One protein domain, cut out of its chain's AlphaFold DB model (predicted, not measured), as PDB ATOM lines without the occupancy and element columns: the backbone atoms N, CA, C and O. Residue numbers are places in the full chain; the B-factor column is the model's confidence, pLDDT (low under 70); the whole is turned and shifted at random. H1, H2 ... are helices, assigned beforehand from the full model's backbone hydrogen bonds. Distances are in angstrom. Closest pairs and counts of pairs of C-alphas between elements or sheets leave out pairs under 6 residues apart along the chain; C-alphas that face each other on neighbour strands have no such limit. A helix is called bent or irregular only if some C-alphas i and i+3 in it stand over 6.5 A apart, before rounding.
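This is residues 6 to 153 of the 181 residues of an uncharacterized protein of Chaetomium globosum (strain ATCC 6205 / CBS 148.51 / DSM 1962 / NBRC 6347 / NRRL 1970) (UniProt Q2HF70). Two long helices, H6 and H8, cross near the middle, and H1, H3, H4 and H5 pack on one or both of them, mostly crossed rather than side by side, while H2 touches H1 alone and H7 meets H8 at a corner. H3 runs alongside H6 and H5 crosses it, while H4 and H1 pack on H8; H2 lies near H6, and residues 81 to 94 form a long loop on the outside, leading from H5 back to H6. The printed part has 148 residues with eight named helices, H1 to H8 in order along the chain, and no named strand; the class is all helix. It is compact, with a radius of gyration of the C-alphas of 14.7 A, and spans 44 by 37 by 29 A.

H6, residues 95 to 116, is the longest helix, and its centre is the nearest to the mean of the C-alphas, at 5.1 A. H3, residues 29 to 45, touches it at a shallow tilt of 18 degrees, opposite ways, with the closest C-alphas, those of Ser 31 and Phe 102, 5.5 A apart. H5, residues 65 to 80, touches residues 104 to 112 of H6 at a steep tilt of 54 degrees, the same way; the closest C-alphas, Val 76 and Ala 108, are 4.9 A apart. H8, residues 133 to 152, is the hub, touching 5 other helices. Its residues 137 to 144 touch residues 99 to 103 of H6 at a steep tilt of 67 degrees, only just short of about perpendicular, opposite ways, with the closest C-alphas, Met 103 and Met 140, 6.6 A apart. Residues 65 to 69 of H5 touch residues 133 to 137 of H8, about perpendicular at 75 degrees, closest at the C-alphas of Ala 65 and Ala 134, 5.2 A. H4, residues 55 to 63, touches residues 134 to 141 of H8 at 32 degrees, only just a shallow tilt, opposite ways; the closest C-alphas, Val 62 and Ala 134, are 5.1 A apart. H1, residues 6 to 12, touches residues 139 to 143 of H8 at 37 degrees, only just a steep tilt, opposite ways, closest at the C-alphas of Ile 12 and Asn 139, 6.0 A. H2, residues 17 to 26, only just touches H1, with 3 pairs of C-alphas within 8 A, the closest being Cys 9 and Trp 17 at 6.5 A; H2 and H6 are near each other. H7, residues 128 to 131, and H8 touch only at the corner, and only just, with 3 pairs of C-alphas within 8 A; the closest are Ala 130 and Leu 136 at 4.8 A. Among the pairs that are apart are H3 and H5, and H1 and H6. Every O i to N i+4 pair is within hydrogen-bond range in H1, H2, H4, H5 and H6, against 11 of 13 in H3 and 15 of 16 in H8; H7 is too short for such a pair.

H6 measures 31.6 A from C-alpha 95 at (132.708, 132.863, 151.331) to C-alpha 116 at (156.161, 120.851, 168.846). H8 measures 29.2 A and ends with C-alpha 152 at (125.517, 134.162, 164.959). H5 measures 22.4 A and H3 22.0 A. H3 has a kink of 28 degrees near residue 36, and it is irregular, but only just: C-alphas 38 and 41 are 6.6 A apart. H2 measures 14.0 A, H4 11.8 A, H1 10.0 A and H7 6.3 A. H1 begins with C-alpha 6 at (127.491, 116.620, 168.965).

The two C-alphas farthest apart, those of Gly 47 and Asp 119, are 43.9 A apart. The printed part, residues 6 to 153, has no cut. The links from H5 to H6, 14 residues, and from H6 to H7, 11 residues, are long. The mean pLDDT of the printed part is 88.7; residues 49 to 53, 85 to 86 and 153 are under 70.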
ATOM      1  N   GLU A   6     127.181 118.004 168.592       84.50
ATOM      2  CA  GLU A   6     127.491 116.620 168.965       84.50
ATOM      3  C   GLU A   6     127.925 115.818 167.735       84.50
ATOM      4  O   GLU A   6     129.014 115.232 167.736       84.50
ATOM      5  N   SER A   7     127.136 115.877 166.659       85.56
ATOM      6  CA  SER A   7     127.458 115.240 165.378       85.56
ATOM      7  C   SER A   7     128.785 115.735 164.814       85.56
ATOM      8  O   SER A   7     129.599 114.934 164.346       85.56
ATOM      9  N   LEU A   8     129.043 117.044 164.899       88.19
ATOM     10  CA  LEU A   8     130.309 117.621 164.470       88.19
ATOM     11  C   LEU A   8     131.463 117.066 165.302       88.19
ATOM     12  O   LEU A   8     132.407 116.546 164.720       88.19
ATOM     13  N   CYS A   9     131.389 117.129 166.636       88.88
ATOM     14  CA  CYS A   9     132.444 116.625 167.520       88.88
ATOM     15  C   CYS A   9     132.781 115.159 167.222       88.88
ATOM     16  O   CYS A   9     133.959 114.815 167.102       88.88
ATOM     17  N   HIS A  10     131.759 114.323 167.008       88.56
ATOM     18  CA  HIS A  10     131.944 112.935 166.596       88.56
ATOM     19  C   HIS A  10     132.667 112.824 165.244       88.56
ATOM     20  O   HIS A  10     133.629 112.065 165.124       88.56
ATOM     21  N   LEU A  11     132.252 113.611 164.245       90.50
ATOM     22  CA  LEU A  11     132.857 113.630 162.910       90.50
ATOM     23  C   LEU A  11     134.338 114.041 162.940       90.50
ATOM     24  O   LEU A  11     135.168 113.410 162.282       90.50
ATOM     25  N   ILE A  12     134.670 115.094 163.693       91.50
ATOM     26  CA  ILE A  12     136.028 115.658 163.752       91.50
ATOM     27  C   ILE A  12     136.906 115.023 164.840       91.50
ATOM     28  O   ILE A  12     138.081 115.364 164.969       91.50
ATOM     29  N   GLY A  13     136.373 114.063 165.602       88.56
ATOM     30  CA  GLY A  13     137.117 113.313 166.614       88.56
ATOM     31  C   GLY A  13     137.466 114.120 167.870       88.56
ATOM     32  O   GLY A  13     138.479 113.831 168.515       88.56
ATOM     33  N   PHE A  14     136.663 115.134 168.201       87.25
ATOM     34  CA  PHE A  14     136.740 115.881 169.459       87.25
ATOM     35  C   PHE A  14     135.717 115.338 170.459       87.25
ATOM     36  O   PHE A  14     134.614 114.953 170.092       87.25
ATOM     37  N   ASN A  15     136.062 115.332 171.748       86.38
ATOM     38  CA  ASN A  15     135.178 114.782 172.786       86.38
ATOM     39  C   ASN A  15     134.025 115.724 173.171       86.38
ATOM     40  O   ASN A  15     133.075 115.296 173.820       86.38
ATOM     41  N   SER A  16     134.126 117.018 172.850       88.19
ATOM     42  CA  SER A  16     133.100 118.022 173.151       88.19
ATOM     43  C   SER A  16     133.347 119.323 172.390       88.19
ATOM     44  O   SER A  16     134.466 119.588 171.946       88.19
ATOM     45  N   TRP A  17     132.331 120.186 172.337       88.00
ATOM     46  CA  TRP A  17     132.475 121.541 171.802       88.00
ATOM     47  C   TRP A  17     133.490 122.375 172.593       88.00
ATOM     48  O   TRP A  17     134.265 123.122 172.007       88.00
ATOM     49  N   THR A  18     133.562 122.196 173.914       87.44
ATOM     50  CA  THR A  18     134.581 122.845 174.751       87.44
ATOM     51  C   THR A  18     135.995 122.470 174.308       87.44
ATOM     52  O   THR A  18     136.878 123.320 174.314       87.44
ATOM     53  N   ALA A  19     136.217 121.224 173.877       86.69
ATOM     54  CA  ALA A  19     137.509 120.806 173.335       86.69
ATOM     55  C   ALA A  19     137.796 121.464 171.972       86.69
ATOM     56  O   ALA A  19     138.921 121.887 171.728       86.69
ATOM     57  N   VAL A  20     136.776 121.645 171.123       90.06
ATOM     58  CA  VAL A  20     136.901 122.430 169.879       90.06
ATOM     59  C   VAL A  20     137.270 123.882 170.183       90.06
ATOM     60  O   VAL A  20     138.186 124.424 169.575       90.06
ATOM     61  N   GLN A  21     136.611 124.512 171.159       89.00
ATOM     62  CA  GLN A  21     136.939 125.872 171.599       89.00
ATOM     63  C   GLN A  21     138.354 125.956 172.186       89.00
ATOM     64  O   GLN A  21     139.061 126.931 171.937       89.00
ATOM     65  N   GLY A  22     138.776 124.926 172.924       88.19
ATOM     66  CA  GLY A  22     140.143 124.775 173.417       88.19
ATOM     67  C   GLY A  22     141.159 124.743 172.278       88.19
ATOM     68  O   GLY A  22     142.120 125.506 172.308       88.19
ATOM     69  N   TRP A  23     140.901 123.947 171.238       93.81
ATOM     70  CA  TRP A  23     141.727 123.903 170.031       93.81
ATOM     71  C   TRP A  23     141.750 125.243 169.291       93.81
ATOM     72  O   TRP A  23     142.827 125.739 168.969       93.81
ATOM     73  N   VAL A  24     140.597 125.891 169.085       93.31
ATOM     74  CA  VAL A  24     140.549 127.223 168.455       93.31
ATOM     75  C   VAL A  24     141.403 128.214 169.241       93.31
ATOM     76  O   VAL A  24     142.215 128.915 168.652       93.31
ATOM     77  N   HIS A  25     141.271 128.253 170.565       90.81
ATOM     78  CA  HIS A  25     142.023 129.185 171.400       90.81
ATOM     79  C   HIS A  25     143.530 128.876 171.438       90.81
ATOM     80  O   HIS A  25     144.348 129.791 171.438       90.81
ATOM     81  N   ALA A  26     143.911 127.599 171.504       89.19
ATOM     82  CA  ALA A  26     145.307 127.193 171.654       89.19
ATOM     83  C   ALA A  26     146.081 127.139 170.328       89.19
ATOM     84  O   ALA A  26     147.298 127.314 170.328       89.19
ATOM     85  N   VAL A  27     145.391 126.874 169.217       93.19
ATOM     86  CA  VAL A  27     146.008 126.538 167.929       93.19
ATOM     87  C   VAL A  27     145.601 127.525 166.850       93.19
ATOM     88  O   VAL A  27     146.463 128.163 166.259       93.19
ATOM     89  N   ALA A  28     144.297 127.666 166.610       93.50
ATOM     90  CA  ALA A  28     143.772 128.384 165.449       93.50
ATOM     91  C   ALA A  28     143.331 129.827 165.755       93.50
ATOM     92  O   ALA A  28     142.520 130.391 165.019       93.50
ATOM     93  N   SER A  29     143.808 130.425 166.852       92.25
ATOM     94  CA  SER A  29     143.270 131.690 167.377       92.25
ATOM     95  C   SER A  29     143.465 132.845 166.398       92.25
ATOM     96  O   SER A  29     142.543 133.636 166.178       92.25
ATOM     97  N   ASP A  30     144.644 132.932 165.782       89.94
ATOM     98  CA  ASP A  30     144.965 133.982 164.814       89.94
ATOM     99  C   ASP A  30     144.111 133.826 163.551       89.94
ATOM    100  O   ASP A  30     143.419 134.764 163.144       89.94
ATOM    101  N   SER A  31     144.070 132.612 162.993       93.12
ATOM    102  CA  SER A  31     143.226 132.260 161.849       93.12
ATOM    103  C   SER A  31     141.741 132.533 162.106       93.12
ATOM    104  O   SER A  31     141.046 133.071 161.243       93.12
ATOM    105  N   TYR A  32     141.240 132.179 163.290       92.88
ATOM    106  CA  TYR A  32     139.841 132.377 163.652       92.88
ATOM    107  C   TYR A  32     139.514 133.855 163.851       92.88
ATOM    108  O   TYR A  32     138.503 134.326 163.341       92.88
ATOM    109  N   THR A  33     140.391 134.614 164.511       90.88
ATOM    110  CA  THR A  33     140.239 136.072 164.639       90.88
ATOM    111  C   THR A  33     140.150 136.725 163.263       90.88
ATOM    112  O   THR A  33     139.290 137.567 163.027       90.88
ATOM    113  N   GLU A  34     140.993 136.301 162.326       90.88
ATOM    114  CA  GLU A  34     140.978 136.806 160.958       90.88
ATOM    115  C   GLU A  34     139.675 136.470 160.217       90.88
ATOM    116  O   GLU A  34     139.099 137.339 159.564       90.88
ATOM    117  N   LEU A  35     139.161 135.243 160.357       91.50
ATOM    118  CA  LEU A  35     137.852 134.858 159.821       91.50
ATOM    119  C   LEU A  35     136.735 135.740 160.406       91.50
ATOM    120  O   LEU A  35     135.892 136.257 159.679       91.50
ATOM    121  N   MET A  36     136.750 135.961 161.714       90.75
ATOM    122  CA  MET A  36     135.737 136.742 162.422       90.75
ATOM    123  C   MET A  36     135.737 138.213 161.992       90.75
ATOM    124  O   MET A  36     134.690 138.775 161.675       90.75
ATOM    125  N   GLU A  37     136.914 138.833 161.951       89.50
ATOM    126  CA  GLU A  37     137.079 140.260 161.672       89.50
ATOM    127  C   GLU A  37     136.931 140.605 160.190       89.50
ATOM    128  O   GLU A  37     136.309 141.614 159.860       89.50
ATOM    129  N   ASP A  38     137.479 139.785 159.290       87.12
ATOM    130  CA  ASP A  38     137.510 140.115 157.862       87.12
ATOM    131  C   ASP A  38     136.299 139.581 157.096       87.12
ATOM    132  O   ASP A  38     136.013 140.067 156.002       87.12
ATOM    133  N   TYR A  39     135.598 138.588 157.644       88.56
ATOM    134  CA  TYR A  39     134.444 137.979 156.993       88.56
ATOM    135  C   TYR A  39     133.155 138.180 157.784       88.56
ATOM    136  O   TYR A  39     132.235 138.833 157.293       88.56
ATOM    137  N   LEU A  40     133.083 137.671 159.016       88.19
ATOM    138  CA  LEU A  40     131.814 137.608 159.747       88.19
ATOM    139  C   LEU A  40     131.321 138.996 160.185       88.19
ATOM    140  O   LEU A  40     130.152 139.326 159.987       88.19
ATOM    141  N   ARG A  41     132.214 139.845 160.708       87.00
ATOM    142  CA  ARG A  41     131.871 141.191 161.189       87.00
ATOM    143  C   ARG A  41     131.410 142.138 160.071       87.00
ATOM    144  O   ARG A  41     130.406 142.819 160.265       87.00
ATOM    145  N   PRO A  42     132.061 142.220 158.895       85.44
ATOM    146  CA  PRO A  42     131.542 143.001 157.774       85.44
ATOM    147  C   PRO A  42     130.175 142.511 157.284       85.44
ATOM    148  O   PRO A  42     129.324 143.340 156.965       85.44
ATOM    149  N   PHE A  43     129.951 141.191 157.255       82.31
ATOM    150  CA  PHE A  43     128.649 140.604 156.917       82.31
ATOM    151  C   PHE A  43     127.563 141.011 157.922       82.31
ATOM    152  O   PHE A  43     126.504 141.499 157.523       82.31
ATOM    153  N   GLU A  44     127.853 140.889 159.216       83.69
ATOM    154  CA  GLU A  44     126.971 141.318 160.304       83.69
ATOM    155  C   GLU A  44     126.659 142.821 160.224       83.69
ATOM    156  O   GLU A  44     125.496 143.216 160.265       83.69
ATOM    157  N   ASN A  45     127.679 143.664 160.025       84.06
ATOM    158  CA  ASN A  45     127.528 145.117 159.893       84.06
ATOM    159  C   ASN A  45     126.665 145.522 158.686       84.06
ATOM    160  O   ASN A  45     126.051 146.588 158.699       84.06
ATOM    161  N   ALA A  46     126.615 144.688 157.644       83.00
ATOM    162  CA  ALA A  46     125.735 144.870 156.494       83.00
ATOM    163  C   ALA A  46     124.294 144.377 156.745       83.00
ATOM    164  O   ALA A  46     123.479 144.386 155.823       83.00
ATOM    165  N   GLY A  47     123.976 143.933 157.967       79.00
ATOM    166  CA  GLY A  47     122.676 143.376 158.343       79.00
ATOM    167  C   GLY A  47     122.441 141.957 157.824       79.00
ATOM    168  O   GLY A  47     121.319 141.461 157.900       79.00
ATOM    169  N   GLN A  48     123.469 141.294 157.285       77.75
ATOM    170  CA  GLN A  48     123.335 139.947 156.748       77.75
ATOM    171  C   GLN A  48     123.489 138.930 157.871       77.75
ATOM    172  O   GLN A  48     124.474 138.921 158.615       77.75
ATOM    173  N   ARG A  49     122.497 138.052 157.992       67.88
ATOM    174  CA  ARG A  49     122.534 136.938 158.932       67.88
ATOM    175  C   ARG A  49     122.925 135.671 158.198       67.88
ATOM    176  O   ARG A  49     122.421 135.404 157.113       67.88
ATOM    177  N   ASN A  50     123.783 134.898 158.852       64.38
ATOM    178  CA  ASN A  50     124.057 133.516 158.513       64.38
ATOM    179  C   ASN A  50     124.627 133.317 157.097       64.38
ATOM    180  O   ASN A  50     123.916 132.826 156.225       64.38
ATOM    181  N   PRO A  51     125.884 133.714 156.826       62.69
ATOM    182  CA  PRO A  51     126.488 133.440 155.534       62.69
ATOM    183  C   PRO A  51     126.626 131.921 155.355       62.69
ATOM    184  O   PRO A  51     127.470 131.316 156.020       62.69
ATOM    185  N   PRO A  52     125.823 131.271 154.496       62.91
ATOM    186  CA  PRO A  52     125.800 129.827 154.505       62.91
ATOM    187  C   PRO A  52     126.998 129.307 153.712       62.91
ATOM    188  O   PRO A  52     127.208 129.670 152.544       62.91
ATOM    189  N   GLY A  53     127.745 128.386 154.313       65.62
ATOM    190  CA  GLY A  53     128.347 127.324 153.537       65.62
ATOM    191  C   GLY A  53     127.272 126.586 152.732       65.62
ATOM    192  O   GLY A  53     126.080 126.586 153.044       65.62
ATOM    193  N   ASN A  54     127.668 125.971 151.626       78.19
ATOM    194  CA  ASN A  54     126.785 125.092 150.882       78.19
ATOM    195  C   ASN A  54     127.570 123.889 150.364       78.19
ATOM    196  O   ASN A  54     128.795 123.929 150.219       78.19
ATOM    197  N   ASN A  55     126.843 122.823 150.032       83.12
ATOM    198  CA  ASN A  55     127.455 121.583 149.562       83.12
ATOM    199  C   ASN A  55     128.302 121.789 148.298       83.12
ATOM    200  O   ASN A  55     129.296 121.102 148.135       83.12
ATOM    201  N   TYR A  56     127.989 122.776 147.452       86.31
ATOM    202  CA  TYR A  56     128.816 123.086 146.284       86.31
ATOM    203  C   TYR A  56     130.208 123.615 146.674       86.31
ATOM    204  O   TYR A  56     131.210 123.248 146.061       86.31
ATOM    205  N   ILE A  57     130.296 124.449 147.714       88.56
ATOM    206  CA  ILE A  57     131.577 124.906 148.262       88.56
ATOM    207  C   ILE A  57     132.334 123.715 148.867       88.56
ATOM    208  O   ILE A  57     133.522 123.556 148.589       88.56
ATOM    209  N   LYS A  58     131.656 122.853 149.635       90.62
ATOM    210  CA  LYS A  58     132.258 121.627 150.182       90.62
ATOM    211  C   LYS A  58     132.820 120.730 149.080       90.62
ATOM    212  O   LYS A  58     133.978 120.327 149.149       90.62
ATOM    213  N   ASP A  59     132.027 120.459 148.048       91.81
ATOM    214  CA  ASP A  59     132.414 119.618 146.916       91.81
ATOM    215  C   ASP A  59     133.628 120.199 146.190       91.81
ATOM    216  O   ASP A  59     134.538 119.456 145.822       91.81
ATOM    217  N   PHE A  60     133.698 121.528 146.046       94.12
ATOM    218  CA  PHE A  60     134.885 122.201 145.524       94.12
ATOM    219  C   PHE A  60     136.120 121.918 146.388       94.12
ATOM    220  O   PHE A  60     137.156 121.530 145.853       94.12
ATOM    221  N   PHE A  61     136.034 122.082 147.708       95.06
ATOM    222  CA  PHE A  61     137.163 121.820 148.604       95.06
ATOM    223  C   PHE A  61     137.621 120.359 148.534       95.06
ATOM    224  O   PHE A  61     138.810 120.088 148.365       95.06
ATOM    225  N   VAL A  62     136.683 119.413 148.589       94.88
ATOM    226  CA  VAL A  62     136.981 117.974 148.553       94.88
ATOM    227  C   VAL A  62     137.582 117.559 147.210       94.88
ATOM    228  O   VAL A  62     138.564 116.815 147.185       94.88
ATOM    229  N   ALA A  63     137.052 118.067 146.095       96.06
ATOM    230  CA  ALA A  63     137.578 117.781 144.760       96.06
ATOM    231  C   ALA A  63     139.018 118.288 144.567       96.06
ATOM    232  O   ALA A  63     139.778 117.683 143.813       96.06
ATOM    233  N   ASN A  64     139.402 119.359 145.269       97.06
ATOM    234  CA  ASN A  64     140.735 119.961 145.197       97.06
ATOM    235  C   ASN A  64     141.605 119.635 146.426       97.06
ATOM    236  O   ASN A  64     142.622 120.285 146.651       97.06
ATOM    237  N   ALA A  65     141.251 118.626 147.231       97.00
ATOM    238  CA  ALA A  65     141.905 118.374 148.518       97.00
ATOM    239  C   ALA A  65     143.428 118.151 148.428       97.00
ATOM    240  O   ALA A  65     144.152 118.472 149.368       97.00
ATOM    241  N   ALA A  66     143.933 117.633 147.303       95.62
ATOM    242  CA  ALA A  66     145.370 117.486 147.068       95.62
ATOM    243  C   ALA A  66     146.095 118.840 146.923       95.62
ATOM    244  O   ALA A  66     147.205 118.996 147.434       95.62
ATOM    245  N   ASP A  67     145.465 119.821 146.276       96.44
ATOM    246  CA  ASP A  67     146.018 121.173 146.142       96.44
ATOM    247  C   ASP A  67     146.013 121.887 147.498       96.44
ATOM    248  O   ASP A  67     147.005 122.507 147.882       96.44
ATOM    249  N   PHE A  68     144.946 121.706 148.282       96.50
ATOM    250  CA  PHE A  68     144.887 122.192 149.661       96.50
ATOM    251  C   PHE A  68     145.983 121.583 150.535       96.50
ATOM    252  O   PHE A  68     146.665 122.307 151.253       96.50
ATOM    253  N   GLU A  69     146.207 120.273 150.444       96.19
ATOM    254  CA  GLU A  69     147.288 119.587 151.160       96.19
ATOM    255  C   GLU A  69     148.671 120.166 150.809       96.19
ATOM    256  O   GLU A  69     149.526 120.366 151.683       96.19
ATOM    257  N   HIS A  70     148.880 120.492 149.530       96.31
ATOM    258  CA  HIS A  70     150.084 121.172 149.069       96.31
ATOM    259  C   HIS A  70     150.212 122.579 149.676       96.31
ATOM    260  O   HIS A  70     151.268 122.910 150.219       96.31
ATOM    261  N   TRP A  71     149.150 123.388 149.650       96.12
ATOM    262  CA  TRP A  71     149.152 124.739 150.222       96.12
ATOM    263  C   TRP A  71     149.340 124.748 151.738       96.12
ATOM    264  O   TRP A  71     150.118 125.556 152.240       96.12
ATOM    265  N   ILE A  72     148.725 123.813 152.464       96.44
ATOM    266  CA  ILE A  72     148.949 123.626 153.904       96.44
ATOM    267  C   ILE A  72     150.428 123.322 154.159       96.44
ATOM    268  O   ILE A  72     151.048 123.932 155.024       96.44
ATOM    269  N   SER A  73     151.032 122.423 153.380       95.62
ATOM    270  CA  SER A  73     152.448 122.061 153.537       95.62
ATOM    271  C   SER A  73     153.400 123.231 153.253       95.62
ATOM    272  O   SER A  73     154.392 123.421 153.967       95.62
ATOM    273  N   LEU A  74     153.091 124.039 152.234       95.06
ATOM    274  CA  LEU A  74     153.802 125.292 151.973       95.06
ATOM    275  C   LEU A  74     153.659 126.252 153.155       95.06
ATOM    276  O   LEU A  74     154.666 126.765 153.642       95.06
ATOM    277  N   ARG A  75     152.437 126.434 153.663       95.06
ATOM    278  CA  ARG A  75     152.160 127.348 154.771       95.06
ATOM    279  C   ARG A  75     152.856 126.927 156.065       95.06
ATOM    280  O   ARG A  75     153.440 127.776 156.729       95.06
ATOM    281  N   VAL A  76     152.903 125.630 156.377       95.31
ATOM    282  CA  VAL A  76     153.704 125.098 157.496       95.31
ATOM    283  C   VAL A  76     155.171 125.511 157.349       95.31
ATOM    284  O   VAL A  76     155.763 126.026 158.293       95.31
ATOM    285  N   SER A  77     155.745 125.354 156.153       94.44
ATOM    286  CA  SER A  77     157.148 125.709 155.886       94.44
ATOM    287  C   SER A  77     157.418 127.214 156.028       94.44
ATOM    288  O   SER A  77     158.519 127.619 156.404       94.44
ATOM    289  N   GLU A  78     156.442 128.063 155.700       94.06
ATOM    290  CA  GLU A  78     156.520 129.511 155.914       94.06
ATOM    291  C   GLU A  78     156.476 129.869 157.399       94.06
ATOM    292  O   GLU A  78     157.314 130.646 157.861       94.06
ATOM    293  N   LEU A  79     155.543 129.274 158.149       92.81
ATOM    294  CA  LEU A  79     155.416 129.476 159.592       92.81
ATOM    295  C   LEU A  79     156.688 129.038 160.333       92.81
ATOM    296  O   LEU A  79     157.185 129.778 161.179       92.81
ATOM    297  N   GLU A  80     157.291 127.908 159.949       93.25
ATOM    298  CA  GLU A  80     158.577 127.440 160.495       93.25
ATOM    299  C   GLU A  80     159.728 128.429 160.259       93.25
ATOM    300  O   GLU A  80     160.663 128.513 161.056       93.25
ATOM    301  N   ARG A  81     159.666 129.209 159.174       93.38
ATOM    302  CA  ARG A  81     160.645 130.260 158.855       93.38
ATOM    303  C   ARG A  81     160.309 131.607 159.503       93.38
ATOM    304  O   ARG A  81     161.029 132.575 159.263       93.38
ATOM    305  N   GLY A  82     159.228 131.691 160.280       89.19
ATOM    306  CA  GLY A  82     158.729 132.941 160.854       89.19
ATOM    307  C   GLY A  82     158.142 133.898 159.812       89.19
ATOM    308  O   GLY A  82     158.093 135.105 160.043       89.19
ATOM    309  N   VAL A  83     157.728 133.389 158.647       86.38
ATOM    310  CA  VAL A  83     157.142 134.200 157.577       86.38
ATOM    311  C   VAL A  83     155.638 134.328 157.800       86.38
ATOM    312  O   VAL A  83     154.837 133.438 157.495       86.38
ATOM    313  N   THR A  84     155.232 135.494 158.285       72.06
ATOM    314  CA  THR A  84     153.848 135.954 158.186       72.06
ATOM    315  C   THR A  84     153.673 136.508 156.776       72.06
ATOM    316  O   THR A  84     154.190 137.584 156.471       72.06
ATOM    317  N   GLY A  85     153.052 135.737 155.880       66.19
ATOM    318  CA  GLY A  85     152.836 136.154 154.495       66.19
ATOM    319  C   GLY A  85     152.152 137.529 154.396       66.19
ATOM    320  O   GLY A  85     151.560 138.008 155.369       66.19
ATOM    321  N   PRO A  86     152.233 138.202 153.237       61.06
ATOM    322  CA  PRO A  86     151.527 139.462 153.040       61.06
ATOM    323  C   PRO A  86     150.029 139.255 153.281       61.06
ATOM    324  O   PRO A  86     149.444 138.326 152.725       61.06
ATOM    325  N   ARG A  87     149.401 140.126 154.082       72.69
ATOM    326  CA  ARG A  87     147.941 140.119 154.241       72.69
ATOM    327  C   ARG A  87     147.318 140.458 152.882       72.69
ATOM    328  O   ARG A  87     147.523 141.580 152.406       72.69
ATOM    329  N   PRO A  88     146.621 139.519 152.220       81.38
ATOM    330  CA  PRO A  88     146.039 139.798 150.918       81.38
ATOM    331  C   PRO A  88     144.961 140.877 151.056       81.38
ATOM    332  O   PRO A  88     144.334 141.011 152.105       81.38
ATOM    333  N   ASN A  89     144.722 141.653 149.996       83.94
ATOM    334  CA  ASN A  89     143.542 142.511 149.957       83.94
ATOM    335  C   ASN A  89     142.299 141.622 149.794       83.94
ATOM    336  O   ASN A  89     142.146 140.960 148.767       83.94
ATOM    337  N   LYS A  90     141.432 141.629 150.811       86.94
ATOM    338  CA  LYS A  90     140.233 140.781 150.909       86.94
ATOM    339  C   LYS A  90     138.959 141.454 150.406       86.94
ATOM    340  O   LYS A  90     137.871 140.898 150.500       86.94
ATOM    341  N   THR A  91     139.078 142.662 149.856       84.19
ATOM    342  CA  THR A  91     137.929 143.388 149.311       84.19
ATOM    343  C   THR A  91     137.270 142.568 148.200       84.19
ATOM    344  O   THR A  91     137.922 142.220 147.218       84.19
ATOM    345  N   GLY A  92     135.973 142.282 148.343       82.62
ATOM    346  CA  GLY A  92     135.197 141.533 147.350       82.62
ATOM    347  C   GLY A  92     135.448 140.023 147.347       82.62
ATOM    348  O   GLY A  92     135.082 139.353 146.382       82.62
ATOM    349  N   TRP A  93     136.082 139.482 148.388       90.19
ATOM    350  CA  TRP A  93     136.224 138.041 148.538       90.19
ATOM    351  C   TRP A  93     134.875 137.347 148.750       90.19
ATOM    352  O   TRP A  93     133.950 137.871 149.367       90.19
ATOM    353  N   SER A  94     134.780 136.135 148.214       89.56
ATOM    354  CA  SER A  94     133.659 135.217 148.414       89.56
ATOM    355  C   SER A  94     133.817 134.404 149.704       89.56
ATOM    356  O   SER A  94     134.937 134.205 150.175       89.56
ATOM    357  N   THR A  95     132.716 133.834 150.212       88.50
ATOM    358  CA  THR A  95     132.708 132.863 151.331       88.50
ATOM    359  C   THR A  95     133.787 131.798 151.175       88.50
ATOM    360  O   THR A  95     134.579 131.560 152.081       88.50
ATOM    361  N   ARG A  96     133.873 131.203 149.977       92.06
ATOM    362  CA  ARG A  96     134.859 130.168 149.655       92.06
ATOM    363  C   ARG A  96     136.293 130.639 149.904       92.06
ATOM    364  O   ARG A  96     137.075 129.871 150.436       92.06
ATOM    365  N   GLN A  97     136.637 131.872 149.533       93.12
ATOM    366  CA  GLN A  97     138.000 132.393 149.703       93.12
ATOM    367  C   GLN A  97     138.342 132.641 151.175       93.12
ATOM    368  O   GLN A  97     139.464 132.371 151.594       93.12
ATOM    369  N   HIS A  98     137.379 133.106 151.975       92.69
ATOM    370  CA  HIS A  98     137.574 133.235 153.420       92.69
ATOM    371  C   HIS A  98     137.721 131.870 154.101       92.69
ATOM    372  O   HIS A  98     138.600 131.705 154.945       92.69
ATOM    373  N   TYR A  99     136.923 130.880 153.689       94.19
ATOM    374  CA  TYR A  99     137.029 129.510 154.195       94.19
ATOM    375  C   TYR A  99     138.367 128.890 153.803       94.19
ATOM    376  O   TYR A  99     139.046 128.332 154.650       94.19
ATOM    377  N   GLU A 100     138.789 129.048 152.548       95.25
ATOM    378  CA  GLU A 100     140.087 128.580 152.059       95.25
ATOM    379  C   GLU A 100     141.235 129.122 152.911       95.25
ATOM    380  O   GLU A 100     142.068 128.346 153.380       95.25
ATOM    381  N   LEU A 101     141.242 130.432 153.171       94.69
ATOM    382  CA  LEU A 101     142.284 131.057 153.974       94.69
ATOM    383  C   LEU A 101     142.298 130.530 155.413       94.69
ATOM    384  O   LEU A 101     143.364 130.173 155.919       94.69
ATOM    385  N   PHE A 102     141.129 130.446 156.054       95.50
ATOM    386  CA  PHE A 102     141.011 129.901 157.405       95.50
ATOM    387  C   PHE A 102     141.473 128.442 157.466       95.50
ATOM    388  O   PHE A 102     142.321 128.106 158.286       95.50
ATOM    389  N   MET A 103     140.969 127.585 156.574       96.62
ATOM    390  CA  MET A 103     141.286 126.158 156.558       96.62
ATOM    391  C   MET A 103     142.782 125.912 156.347       96.62
ATOM    392  O   MET A 103     143.370 125.097 157.057       96.62
ATOM    393  N   VAL A 104     143.413 126.620 155.403       96.75
ATOM    394  CA  VAL A 104     144.850 126.473 155.127       96.75
ATOM    395  C   VAL A 104     145.692 126.933 156.316       96.75
ATOM    396  O   VAL A 104     146.606 126.212 156.717       96.75
ATOM    397  N   ASN A 105     145.397 128.104 156.889       96.06
ATOM    398  CA  ASN A 105     146.179 128.628 158.009       96.06
ATOM    399  C   ASN A 105     145.977 127.797 159.282       96.06
ATOM    400  O   ASN A 105     146.965 127.365 159.869       96.06
ATOM    401  N   ALA A 106     144.733 127.480 159.649       96.88
ATOM    402  CA  ALA A 106     144.434 126.732 160.864       96.88
ATOM    403  C   ALA A 106     145.003 125.302 160.824       96.88
ATOM    404  O   ALA A 106     145.563 124.834 161.811       96.88
ATOM    405  N   LEU A 107     144.936 124.608 159.677       97.25
ATOM    406  CA  LEU A 107     145.565 123.288 159.534       97.25
ATOM    407  C   LEU A 107     147.099 123.366 159.522       97.25
ATOM    408  O   LEU A 107     147.765 122.427 159.961       97.25
ATOM    409  N   ALA A 108     147.679 124.463 159.030       96.50
ATOM    410  CA  ALA A 108     149.122 124.669 159.096       96.50
ATOM    411  C   ALA A 108     149.595 124.944 160.534       96.50
ATOM    412  O   ALA A 108     150.582 124.350 160.973       96.50
ATOM    413  N   GLU A 109     148.871 125.786 161.274       95.50
ATOM    414  CA  GLU A 109     149.075 126.045 162.705       95.50
ATOM    415  C   GLU A 109     148.956 124.750 163.519       95.50
ATOM    416  O   GLU A 109     149.840 124.430 164.314       95.50
ATOM    417  N   ASP A 110     147.930 123.943 163.240       96.06
ATOM    418  CA  ASP A 110     147.691 122.657 163.894       96.06
ATOM    419  C   ASP A 110     148.823 121.649 163.673       96.06
ATOM    420  O   ASP A 110     149.319 121.039 164.625       96.06
ATOM    421  N   ARG A 111     149.315 121.527 162.436       95.00
ATOM    422  CA  ARG A 111     150.452 120.649 162.117       95.00
ATOM    423  C   ARG A 111     151.747 121.116 162.759       95.00
ATOM    424  O   ARG A 111     152.540 120.281 163.194       95.00
ATOM    425  N   LEU A 112     151.988 122.424 162.791       93.81
ATOM    426  CA  LEU A 112     153.176 122.977 163.430       93.81
ATOM    427  C   LEU A 112     153.130 122.759 164.945       93.81
ATOM    428  O   LEU A 112     154.122 122.311 165.519       93.81
ATOM    429  N   SER A 113     151.976 122.999 165.569       92.94
ATOM    430  CA  SER A 113     151.771 122.768 167.000       92.94
ATOM    431  C   SER A 113     151.938 121.289 167.366       92.94
ATOM    432  O   SER A 113     152.721 120.961 168.256       92.94
ATOM    433  N   THR A 114     151.356 120.374 166.581       93.06
ATOM    434  CA  THR A 114     151.534 118.918 166.759       93.06
ATOM    435  C   THR A 114     153.010 118.500 166.685       93.06
ATOM    436  O   THR A 114     153.455 117.636 167.434       93.06
ATOM    437  N   ARG A 115     153.820 119.104 165.799       90.69
ATOM    438  CA  ARG A 115     155.268 118.806 165.725       90.69
ATOM    439  C   ARG A 115     156.018 119.241 166.982       90.69
ATOM    440  O   ARG A 115     157.019 118.618 167.331       90.69
ATOM    441  N   GLN A 116     155.570 120.320 167.619       87.88
ATOM    442  CA  GLN A 116     156.161 120.851 168.846       87.88
ATOM    443  C   GLN A 116     155.697 120.065 170.080       87.88
ATOM    444  O   GLN A 116     156.498 119.871 170.992       87.88
ATOM    445  N   ASN A 117     154.457 119.561 170.069       86.56
ATOM    446  CA  ASN A 117     153.847 118.775 171.144       86.56
ATOM    447  C   ASN A 117     153.182 117.486 170.602       86.56
ATOM    448  O   ASN A 117     151.960 117.422 170.494       86.56
ATOM    449  N   PRO A 118     153.956 116.432 170.271       79.81
ATOM    450  CA  PRO A 118     153.424 115.235 169.602       79.81
ATOM    451  C   PRO A 118     152.467 114.383 170.444       79.81
ATOM    452  O   PRO A 118     151.711 113.589 169.888       79.81
ATOM    453  N   ASP A 119     152.527 114.521 171.769       78.88
ATOM    454  CA  ASP A 119     151.700 113.758 172.710       78.88
ATOM    455  C   ASP A 119     150.311 114.387 172.926       78.88
ATOM    456  O   ASP A 119     149.465 113.792 173.598       78.88
ATOM    457  N   ASP A 120     150.063 115.579 172.375       77.25
ATOM    458  CA  ASP A 120     148.778 116.258 172.500       77.25
ATOM    459  C   ASP A 120     147.754 115.670 171.511       77.25
ATOM    460  O   ASP A 120     147.898 115.725 170.285       77.25
ATOM    461  N   SER A 121     146.702 115.058 172.057       73.69
ATOM    462  CA  SER A 121     145.635 114.424 171.283       73.69
ATOM    463  C   SER A 121     144.564 115.395 170.787       73.69
ATOM    464  O   SER A 121     143.698 114.984 170.006       73.69
ATOM    465  N   ASP A 122     144.599 116.658 171.219       84.56
ATOM    466  CA  ASP A 122     143.566 117.664 170.941       84.56
ATOM    467  C   ASP A 122     143.811 118.428 169.626       84.56
ATOM    468  O   ASP A 122     143.255 119.496 169.388       84.56
ATOM    469  N   HIS A 123     144.586 117.824 168.722       90.12
ATOM    470  CA  HIS A 123     144.883 118.318 167.379       90.12
ATOM    471  C   HIS A 123     144.090 117.593 166.288       90.12
ATOM    472  O   HIS A 123     143.834 116.390 166.373       90.12
ATOM    473  N   LEU A 124     143.747 118.301 165.209       91.94
ATOM    474  CA  LEU A 124     143.101 117.693 164.037       91.94
ATOM    475  C   LEU A 124     144.066 116.772 163.276       91.94
ATOM    476  O   LEU A 124     143.668 115.707 162.805       91.94
ATOM    477  N   ALA A 125     145.344 117.142 163.190       88.81
ATOM    478  CA  ALA A 125     146.383 116.416 162.470       88.81
ATOM    479  C   ALA A 125     146.698 115.034 163.066       88.81
ATOM    480  O   ALA A 125     147.249 114.187 162.364       88.81
ATOM    481  N   THR A 126     146.340 114.783 164.329       89.00
ATOM    482  CA  THR A 126     146.549 113.485 164.993       89.00
ATOM    483  C   THR A 126     145.376 112.519 164.797       89.00
ATOM    484  O   THR A 126     145.483 111.337 165.133       89.00
ATOM    485  N   LYS A 127     144.250 112.978 164.231       90.25
ATOM    486  CA  LYS A 127     143.062 112.141 164.026       90.25
ATOM    487  C   LYS A 127     143.264 111.169 162.862       90.25
ATOM    488  O   LYS A 127     143.861 111.502 161.842       90.25
ATOM    489  N   GLY A 128     142.685 109.970 162.965       87.75
ATOM    490  CA  GLY A 128     142.858 108.910 161.958       87.75
ATOM    491  C   GLY A 128     142.410 109.290 160.538       87.75
ATOM    492  O   GLY A 128     142.996 108.821 159.566       87.75
ATOM    493  N   PHE A 129     141.419 110.178 160.400       91.50
ATOM    494  CA  PHE A 129     140.974 110.678 159.094       91.50
ATOM    495  C   PHE A 129     141.945 111.687 158.461       91.50
ATOM    496  O   PHE A 129     141.882 111.901 157.252       91.50
ATOM    497  N   ALA A 130     142.847 112.299 159.238       91.81
ATOM    498  CA  ALA A 130     143.746 113.346 158.750       91.81
ATOM    499  C   ALA A 130     144.771 112.827 157.729       91.81
ATOM    500  O   ALA A 130     145.296 113.599 156.932       91.81
ATOM    501  N   ALA A 131     145.009 111.510 157.703       91.25
ATOM    502  CA  ALA A 131     145.851 110.851 156.706       91.25
ATOM    503  C   ALA A 131     145.234 110.828 155.293       91.25
ATOM    504  O   ALA A 131     145.934 110.533 154.323       91.25
ATOM    505  N   VAL A 132     143.933 111.114 155.157       95.88
ATOM    506  CA  VAL A 132     143.219 111.150 153.876       95.88
ATOM    507  C   VAL A 132     142.839 112.603 153.574       95.88
ATOM    508  O   VAL A 132     141.884 113.100 154.173       95.88
ATOM    509  N   PRO A 133     143.509 113.290 152.624       95.06
ATOM    510  CA  PRO A 133     143.287 114.718 152.373       95.06
ATOM    511  C   PRO A 133     141.820 115.082 152.132       95.06
ATOM    512  O   PRO A 133     141.316 116.039 152.705       95.06
ATOM    513  N   ALA A 134     141.098 114.278 151.349       96.12
ATOM    514  CA  ALA A 134     139.677 114.501 151.086       96.12
ATOM    515  C   ALA A 134     138.824 114.492 152.367       96.12
ATOM    516  O   ALA A 134     137.932 115.325 152.509       96.12
ATOM    517  N   MET A 135     139.112 113.588 153.311       96.44
ATOM    518  CA  MET A 135     138.395 113.527 154.588       96.44
ATOM    519  C   MET A 135     138.803 114.668 155.515       96.44
ATOM    520  O   MET A 135     137.935 115.283 156.123       96.44
ATOM    521  N   LEU A 136     140.100 114.986 155.593       96.12
ATOM    522  CA  LEU A 136     140.597 116.123 156.367       96.12
ATOM    523  C   LEU A 136     139.914 117.423 155.935       96.12
ATOM    524  O   LEU A 136     139.383 118.152 156.765       96.12
ATOM    525  N   ILE A 137     139.894 117.681 154.629       96.62
ATOM    526  CA  ILE A 137     139.324 118.895 154.051       96.62
ATOM    527  C   ILE A 137     137.798 118.917 154.186       96.62
ATOM    528  O   ILE A 137     137.248 119.959 154.537       96.62
ATOM    529  N   ALA A 138     137.109 117.786 153.997       95.25
ATOM    530  CA  ALA A 138     135.670 117.698 154.252       95.25
ATOM    531  C   ALA A 138     135.328 118.013 155.717       95.25
ATOM    532  O   ALA A 138     134.434 118.809 155.978       95.25
ATOM    533  N   ASN A 139     136.051 117.420 156.666       95.31
ATOM    534  CA  ASN A 139     135.818 117.611 158.096       95.31
ATOM    535  C   ASN A 139     136.163 119.033 158.546       95.31
ATOM    536  O   ASN A 139     135.444 119.631 159.343       95.31
ATOM    537  N   MET A 140     137.244 119.596 158.004       95.94
ATOM    538  CA  MET A 140     137.641 120.970 158.285       95.94
ATOM    539  C   MET A 140     136.647 121.982 157.695       95.94
ATOM    540  O   MET A 140     136.396 123.020 158.304       95.94
ATOM    541  N   TYR A 141     136.034 121.674 156.549       95.19
ATOM    542  CA  TYR A 141     134.940 122.476 156.005       95.19
ATOM    543  C   TYR A 141     133.744 122.511 156.965       95.19
ATOM    544  O   TYR A 141     133.285 123.595 157.308       95.19
ATOM    545  N   GLU A 142     133.291 121.348 157.447       93.31
ATOM    546  CA  GLU A 142     132.173 121.258 158.403       93.31
ATOM    547  C   GLU A 142     132.468 122.023 159.699       93.31
ATOM    548  O   GLU A 142     131.615 122.744 160.210       93.31
ATOM    549  N   LEU A 143     133.702 121.927 160.207       93.50
ATOM    550  CA  LEU A 143     134.130 122.707 161.366       93.50
ATOM    551  C   LEU A 143     134.100 124.213 161.079       93.50
ATOM    552  O   LEU A 143     133.631 124.984 161.912       93.50
ATOM    553  N   THR A 144     134.580 124.640 159.912       93.50
ATOM    554  CA  THR A 144     134.589 126.057 159.515       93.50
ATOM    555  C   THR A 144     133.169 126.611 159.405       93.50
ATOM    556  O   THR A 144     132.890 127.686 159.937       93.50
ATOM    557  N   ASP A 145     132.270 125.865 158.762       90.06
ATOM    558  CA  ASP A 145     130.863 126.235 158.588       90.06
ATOM    559  C   ASP A 145     130.144 126.315 159.943       90.06
ATOM    560  O   ASP A 145     129.492 127.312 160.257       90.06
ATOM    561  N   ALA A 146     130.370 125.333 160.821       88.50
ATOM    562  CA  ALA A 146     129.826 125.349 162.172       88.50
ATOM    563  C   ALA A 146     130.385 126.497 163.026       88.50
ATOM    564  O   ALA A 146     129.623 127.140 163.747       88.50
ATOM    565  N   LEU A 147     131.687 126.788 162.961       88.56
ATOM    566  CA  LEU A 147     132.297 127.919 163.671       88.56
ATOM    567  C   LEU A 147     131.728 129.258 163.204       88.56
ATOM    568  O   LEU A 147     131.505 130.137 164.037       88.56
ATOM    569  N   CYS A 148     131.473 129.394 161.898       87.56
ATOM    570  CA  CYS A 148     130.749 130.536 161.362       87.56
ATOM    571  C   CYS A 148     129.360 130.570 161.984       87.56
ATOM    572  O   CYS A 148     129.093 131.480 162.742       87.56
ATOM    573  N   HIS A 149     128.509 129.563 161.798       82.94
ATOM    574  CA  HIS A 149     127.130 129.581 162.310       82.94
ATOM    575  C   HIS A 149     127.031 129.840 163.830       82.94
ATOM    576  O   HIS A 149     126.169 130.596 164.277       82.94
ATOM    577  N   ASN A 150     127.956 129.302 164.636       77.56
ATOM    578  CA  ASN A 150     128.022 129.549 166.085       77.56
ATOM    579  C   ASN A 150     128.382 131.002 166.457       77.56
ATOM    580  O   ASN A 150     128.066 131.424 167.568       77.56
ATOM    581  N   TYR A 151     128.994 131.789 165.567       77.00
ATOM    582  CA  TYR A 151     129.169 133.233 165.781       77.00
ATOM    583  C   TYR A 151     127.822 133.969 165.833       77.00
ATOM    584  O   TYR A 151     127.629 134.834 166.681       77.00
ATOM    585  N   TRP A 152     126.868 133.585 164.975       72.31
ATOM    586  CA  TRP A 152     125.517 134.162 164.959       72.31
ATOM    587  C   TRP A 152     124.621 133.593 166.067       72.31
ATOM    588  O   TRP A 152     123.606 134.207 166.382       72.31
ATOM    589  N   LYS A 153     124.984 132.439 166.646       69.19
ATOM    590  CA  LYS A 153     124.251 131.754 167.724       69.19
ATOM    591  C   LYS A 153     125.186 131.417 168.901       69.19
ATOM    592  O   LYS A 153     125.577 130.252 169.064       69.19
TER     593      LYS A 153